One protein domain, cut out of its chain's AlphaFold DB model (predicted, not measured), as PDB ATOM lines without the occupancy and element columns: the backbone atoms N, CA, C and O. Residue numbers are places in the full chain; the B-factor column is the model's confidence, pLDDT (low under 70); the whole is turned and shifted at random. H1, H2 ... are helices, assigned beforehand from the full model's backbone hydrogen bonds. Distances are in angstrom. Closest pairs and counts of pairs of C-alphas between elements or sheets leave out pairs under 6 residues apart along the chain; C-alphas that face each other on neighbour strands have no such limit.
ATOM      1  N   LEU A  12     256.727 166.552 154.711       44.59
ATOM      2  CA  LEU A  12     258.161 166.335 154.512       44.59
ATOM      3  C   LEU A  12     258.337 165.659 153.147       44.59
ATOM      4  O   LEU A  12     257.625 164.722 152.835       44.59
ATOM      5  N   ALA A  13     259.232 166.133 152.292       41.78
ATOM      6  CA  ALA A  13     259.493 165.520 150.985       41.78
ATOM      7  C   ALA A  13     261.004 165.344 150.812       41.78
ATOM      8  O   ALA A  13     261.759 166.254 151.152       41.78
ATOM      9  N   GLY A  14     261.419 164.152 150.376       36.03
ATOM     10  CA  GLY A  14     262.794 163.648 150.402       36.03
ATOM     11  C   GLY A  14     263.787 164.343 149.463       36.03
ATOM     12  O   GLY A  14     263.412 165.077 148.555       36.03
ATOM     13  N   ASN A  15     265.070 164.104 149.768       32.47
ATOM     14  CA  ASN A  15     266.319 164.678 149.242       32.47
ATOM     15  C   ASN A  15     266.236 166.081 148.604       32.47
ATOM     16  O   ASN A  15     266.217 166.263 147.390       32.47
ATOM     17  N   GLY A  16     266.235 167.086 149.487       45.38
ATOM     18  CA  GLY A  16     265.977 168.499 149.180       45.38
ATOM     19  C   GLY A  16     264.868 169.088 150.059       45.38
ATOM     20  O   GLY A  16     264.106 169.937 149.598       45.38
ATOM     21  N   THR A  17     264.741 168.589 151.295       52.09
ATOM     22  CA  THR A  17     263.591 168.782 152.183       52.09
ATOM     23  C   THR A  17     263.250 170.251 152.393       52.09
ATOM     24  O   THR A  17     264.023 171.006 152.979       52.09
ATOM     25  N   PHE A  18     262.053 170.643 151.961       58.16
ATOM     26  CA  PHE A  18     261.474 171.948 152.249       58.16
ATOM     27  C   PHE A  18     260.323 171.787 153.250       58.16
ATOM     28  O   PHE A  18     259.394 171.021 153.001       58.16
ATOM     29  N   GLY A  19     260.385 172.510 154.373       60.47
ATOM     30  CA  GLY A  19     259.285 172.650 155.330       60.47
ATOM     31  C   GLY A  19     258.608 174.013 155.174       60.47
ATOM     32  O   GLY A  19     259.288 175.027 155.029       60.47
ATOM     33  N   GLY A  20     257.275 174.055 155.198       69.25
ATOM     34  CA  GLY A  20     256.513 175.294 155.051       69.25
ATOM     35  C   GLY A  20     255.013 175.082 155.235       69.25
ATOM     36  O   GLY A  20     254.579 174.014 155.657       69.25
ATOM     37  N   SER A  21     254.214 176.105 154.928       74.69
ATOM     38  CA  SER A  21     252.755 176.006 155.012       74.69
ATOM     39  C   SER A  21     252.182 175.061 153.950       74.69
ATOM     40  O   SER A  21     252.817 174.770 152.927       74.69
ATOM     41  N   ALA A  22     250.929 174.643 154.149       75.75
ATOM     42  CA  ALA A  22     250.192 173.829 153.181       75.75
ATOM     43  C   ALA A  22     250.148 174.463 151.774       75.75
ATOM     44  O   ALA A  22     250.165 173.748 150.770       75.75
ATOM     45  N   GLU A  23     250.140 175.797 151.684       77.19
ATOM     46  CA  GLU A  23     250.130 176.505 150.401       77.19
ATOM     47  C   GLU A  23     251.475 176.395 149.673       77.19
ATOM     48  O   GLU A  23     251.505 176.143 148.468       77.19
ATOM     49  N   VAL A  24     252.601 176.488 150.387       79.00
ATOM     50  CA  VAL A  24     253.914 176.314 149.748       79.00
ATOM     51  C   VAL A  24     254.113 174.865 149.299       79.00
ATOM     52  O   VAL A  24     254.601 174.621 148.192       79.00
ATOM     53  N   ALA A  25     253.659 173.893 150.096       78.94
ATOM     54  CA  ALA A  25     253.649 172.494 149.679       78.94
ATOM     55  C   ALA A  25     252.829 172.295 148.389       78.94
ATOM     56  O   ALA A  25     253.293 171.646 147.451       78.94
ATOM     57  N   ARG A  26     251.651 172.928 148.281       79.44
ATOM     58  CA  ARG A  26     250.815 172.892 147.070       79.44
ATOM     59  C   ARG A  26     251.529 173.469 145.849       79.44
ATOM     60  O   ARG A  26     251.444 172.886 144.767       79.44
ATOM     61  N   GLN A  27     252.218 174.597 146.002       82.50
ATOM     62  CA  GLN A  27     252.996 175.214 144.924       82.50
ATOM     63  C   GLN A  27     254.120 174.291 144.455       82.50
ATOM     64  O   GLN A  27     254.318 174.122 143.251       82.50
ATOM     65  N   ARG A  28     254.816 173.637 145.390       82.50
ATOM     66  CA  ARG A  28     255.917 172.731 145.061       82.50
ATOM     67  C   ARG A  28     255.442 171.454 144.370       82.50
ATOM     68  O   ARG A  28     256.050 171.056 143.382       82.50
ATOM     69  N   ILE A  29     254.320 170.883 144.817       81.88
ATOM     70  CA  ILE A  29     253.652 169.759 144.142       81.88
ATOM     71  C   ILE A  29     253.261 170.152 142.713       81.88
ATOM     72  O   ILE A  29     253.542 169.419 141.772       81.88
ATOM     73  N   ARG A  30     252.657 171.334 142.526       83.69
ATOM     74  CA  ARG A  30     252.254 171.823 141.196       83.69
ATOM     75  C   ARG A  30     253.421 172.065 140.250       83.69
ATOM     76  O   ARG A  30     253.252 171.887 139.050       83.69
ATOM     77  N   ALA A  31     254.568 172.490 140.769       86.88
ATOM     78  CA  ALA A  31     255.749 172.717 139.949       86.88
ATOM     79  C   ALA A  31     256.277 171.415 139.316       86.88
ATOM     80  O   ALA A  31     256.980 171.482 138.312       86.88
ATOM     81  N   GLY A  32     255.973 170.249 139.904       83.75
ATOM     82  CA  GLY A  32     256.352 168.937 139.378       83.75
ATOM     83  C   GLY A  32     257.783 168.411 139.615       83.75
ATOM     84  O   GLY A  32     258.036 167.313 139.136       83.75
ATOM     85  N   PRO A  33     258.731 169.074 140.320       83.88
ATOM     86  CA  PRO A  33     260.073 168.519 140.519       83.88
ATOM     87  C   PRO A  33     260.192 167.623 141.762       83.88
ATOM     88  O   PRO A  33     261.305 167.266 142.136       83.88
ATOM     89  N   LEU A  34     259.091 167.344 142.469       78.69
ATOM     90  CA  LEU A  34     259.120 166.486 143.652       78.69
ATOM     91  C   LEU A  34     259.204 165.023 143.218       78.69
ATOM     92  O   LEU A  34     258.305 164.541 142.535       78.69
ATOM     93  N   ASP A  35     260.259 164.341 143.650       82.50
ATOM     94  CA  ASP A  35     260.438 162.900 143.444       82.50
ATOM     95  C   ASP A  35     259.617 162.078 144.454       82.50
ATOM     96  O   ASP A  35     259.027 161.056 144.112       82.50
ATOM     97  N   GLU A  36     259.487 162.575 145.691       78.69
ATOM     98  CA  GLU A  36     258.778 161.883 146.771       78.69
ATOM     99  C   GLU A  36     258.024 162.861 147.684       78.69
ATOM    100  O   GLU A  36     258.490 163.969 147.953       78.69
ATOM    101  N   VAL A  37     256.863 162.440 148.203       77.25
ATOM    102  CA  VAL A  37     256.090 163.167 149.223       77.25
ATOM    103  C   VAL A  37     255.828 162.242 150.411       77.25
ATOM    104  O   VAL A  37     255.128 161.241 150.275       77.25
ATOM    105  N   LEU A  38     256.331 162.609 151.590       74.69
ATOM    106  CA  LEU A  38     256.131 161.895 152.849       74.69
ATOM    107  C   LEU A  38     255.132 162.660 153.739       74.69
ATOM    108  O   LEU A  38     255.337 163.809 154.140       74.69
ATOM    109  N   ILE A  39     254.013 162.007 154.058       77.19
ATOM    110  CA  ILE A  39     252.926 162.584 154.860       77.19
ATOM    111  C   ILE A  39     252.826 161.821 156.178       77.19
ATOM    112  O   ILE A  39     252.562 160.620 156.186       77.19
ATOM    113  N   PHE A  40     252.970 162.532 157.296       73.81
ATOM    114  CA  PHE A  40     252.691 161.993 158.624       73.81
ATOM    115  C   PHE A  40     251.268 162.362 159.038       73.81
ATOM    116  O   PHE A  40     250.941 163.536 159.197       73.81
ATOM    117  N   VAL A  41     250.418 161.354 159.225       75.12
ATOM    118  CA  VAL A  41     249.069 161.547 159.762       75.12
ATOM    119  C   VAL A  41     249.118 161.309 161.265       75.12
ATOM    120  O   VAL A  41     249.331 160.187 161.715       75.12
ATOM    121  N   ALA A  42     248.911 162.371 162.035       74.25
ATOM    122  CA  ALA A  42     248.796 162.316 163.485       74.25
ATOM    123  C   ALA A  42     247.537 163.076 163.929       74.25
ATOM    124  O   ALA A  42     247.178 164.076 163.301       74.25
ATOM    125  N   PRO A  43     246.844 162.636 164.993       65.00
ATOM    126  CA  PRO A  43     245.747 163.400 165.568       65.00
ATOM    127  C   PRO A  43     246.308 164.651 166.256       65.00
ATOM    128  O   PRO A  43     246.968 164.560 167.288       65.00
ATOM    129  N   VAL A  44     246.059 165.824 165.675       69.00
ATOM    130  CA  VAL A  44     246.532 167.117 166.189       69.00
ATOM    131  C   VAL A  44     245.435 168.178 166.074       69.00
ATOM    132  O   VAL A  44     244.647 168.168 165.127       69.00
ATOM    133  N   LEU A  45     245.383 169.108 167.030       68.12
ATOM    134  CA  LEU A  45     244.540 170.305 166.943       68.12
ATOM    135  C   LEU A  45     245.331 171.409 166.228       68.12
ATOM    136  O   LEU A  45     246.143 172.087 166.846       68.12
ATOM    137  N   LEU A  46     245.110 171.570 164.919       67.81
ATOM    138  CA  LEU A  46     245.836 172.514 164.045       67.81
ATOM    139  C   LEU A  46     245.027 173.777 163.680       67.81
ATOM    140  O   LEU A  46     245.366 174.477 162.731       67.81
ATOM    141  N   GLY A  47     243.928 174.066 164.383       71.19
ATOM    142  CA  GLY A  47     243.014 175.140 163.979       71.19
ATOM    143  C   GLY A  47     242.268 174.800 162.680       71.19
ATOM    144  O   GLY A  47     241.859 173.656 162.490       71.19
ATOM    145  N   ALA A  48     242.055 175.783 161.796       74.81
ATOM    146  CA  ALA A  48     241.257 175.597 160.577       74.81
ATOM    147  C   ALA A  48     241.921 174.657 159.549       74.81
ATOM    148  O   ALA A  48     241.228 173.856 158.919       74.81
ATOM    149  N   GLY A  49     243.252 174.722 159.411       72.00
ATOM    150  CA  GLY A  49     244.040 173.881 158.506       72.00
ATOM    151  C   GLY A  49     243.610 173.930 157.028       72.00
ATOM    152  O   GLY A  49     242.716 174.667 156.618       72.00
ATOM    153  N   VAL A  50     244.255 173.108 156.195       76.69
ATOM    154  CA  VAL A  50     243.868 172.891 154.789       76.69
ATOM    155  C   VAL A  50     243.651 171.399 154.557       76.69
ATOM    156  O   VAL A  50     244.450 170.563 154.978       76.69
ATOM    157  N   ARG A  51     242.561 171.039 153.869       77.50
ATOM    158  CA  ARG A  51     242.231 169.641 153.555       77.50
ATOM    159  C   ARG A  51     243.160 169.100 152.464       77.50
ATOM    160  O   ARG A  51     243.031 169.490 151.307       77.50
ATOM    161  N   ILE A  52     244.009 168.131 152.814       77.06
ATOM    162  CA  ILE A  52     244.973 167.484 151.897       77.06
ATOM    163  C   ILE A  52     244.289 166.950 150.622       77.06
ATOM    164  O   ILE A  52     244.781 167.164 149.518       77.06
ATOM    165  N   PHE A  53     243.111 166.329 150.754       79.31
ATOM    166  CA  PHE A  53     242.360 165.739 149.635       79.31
ATOM    167  C   PHE A  53     241.080 166.502 149.265       79.31
ATOM    168  O   PHE A  53     240.205 165.926 148.624       79.31
ATOM    169  N   GLY A  54     240.943 167.778 149.650       83.06
ATOM    170  CA  GLY A  54     239.704 168.544 149.428       83.06
ATOM    171  C   GLY A  54     239.243 168.521 147.966       83.06
ATOM    172  O   GLY A  54     238.154 168.052 147.670       83.06
ATOM    173  N   CYS A  55     240.140 168.877 147.041       80.44
ATOM    174  CA  CYS A  55     239.848 168.881 145.602       80.44
ATOM    175  C   CYS A  55     239.431 167.502 145.057       80.44
ATOM    176  O   CYS A  55     238.532 167.416 144.223       80.44
ATOM    177  N   LEU A  56     240.073 166.420 145.514       80.69
ATOM    178  CA  LEU A  56     239.711 165.065 145.092       80.69
ATOM    179  C   LEU A  56     238.299 164.720 145.567       80.69
ATOM    180  O   LEU A  56     237.485 164.259 144.777       80.69
ATOM    181  N   ILE A  57     238.000 164.991 146.838       83.50
ATOM    182  CA  ILE A  57     236.685 164.735 147.427       83.50
ATOM    183  C   ILE A  57     235.605 165.552 146.707       83.50
ATOM    184  O   ILE A  57     234.568 164.995 146.360       83.50
ATOM    185  N   ASP A  58     235.867 166.824 146.395       89.62
ATOM    186  CA  ASP A  58     234.936 167.676 145.649       89.62
ATOM    187  C   ASP A  58     234.672 167.132 144.237       89.62
ATOM    188  O   ASP A  58     233.532 167.106 143.775       89.62
ATOM    189  N   ARG A  59     235.717 166.660 143.542       88.25
ATOM    190  CA  ARG A  59     235.589 166.058 142.204       88.25
ATOM    191  C   ARG A  59     234.802 164.752 142.238       88.25
ATOM    192  O   ARG A  59     233.932 164.562 141.390       88.25
ATOM    193  N   LEU A  60     235.057 163.902 143.232       90.69
ATOM    194  CA  LEU A  60     234.300 162.670 143.453       90.69
ATOM    195  C   LEU A  60     232.828 162.973 143.764       90.69
ATOM    196  O   LEU A  60     231.946 162.357 143.176       90.69
ATOM    197  N   ALA A  61     232.552 163.974 144.606       89.69
ATOM    198  CA  ALA A  61     231.191 164.418 144.914       89.69
ATOM    199  C   ALA A  61     230.446 164.967 143.682       89.69
ATOM    200  O   ALA A  61     229.223 164.895 143.610       89.69
ATOM    201  N   GLN A  62     231.180 165.486 142.696       94.44
ATOM    202  CA  GLN A  62     230.646 165.991 141.429       94.44
ATOM    203  C   GLN A  62     230.591 164.923 140.322       94.44
ATOM    204  O   GLN A  62     230.263 165.255 139.185       94.44
ATOM    205  N   GLY A  63     230.946 163.665 140.614       89.94
ATOM    206  CA  GLY A  63     230.967 162.579 139.629       89.94
ATOM    207  C   GLY A  63     232.042 162.730 138.546       89.94
ATOM    208  O   GLY A  63     231.914 162.152 137.471       89.94
TER     209      GLY A  63
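AT A GLANCE: This is residues 12 to 63 of the 65 residues of the protein "Dihydrofolate reductase family protein" of Micromonospora carbonacea (UniProt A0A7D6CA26). This is a loose fold with little regular structure: a small body of loops round one short helix, H1, from which a long loop swings out to a second short helix, H2, that sticks out as a free arm. The class is all helix, but H1 and H2, in that order along the chain, hold only 18 of the 52 printed residues. There is no named strand. The radius of gyration of the C-alphas is 12.8 A, and the spans are 36 by 28 by 16 A.

HOW THE PARTS SIT: H1, residues 22 to 31, and H2, residues 54 to 61, are apart. Residues 41 to 48 and 53 to 63 stand free. In both helices every O i to N i+4 pair is within hydrogen-bond range.

IN THESE COORDINATES: H1 measures 14.4 A from C-alpha 22 at (250.192, 173.829, 153.181) to C-alpha 31. H2 measures 10.5 A and ends at C-alpha 61, (231.191, 164.418, 144.914).

THE WHOLE: The C-alphas of Gly 16 and Gly 63, the two farthest apart, are 36.8 A apart. The printed part has no cut. The link from H1 to H2, 22 residues, is long. Residues 12 to 20 and 43 to 46 have pLDDT under 70.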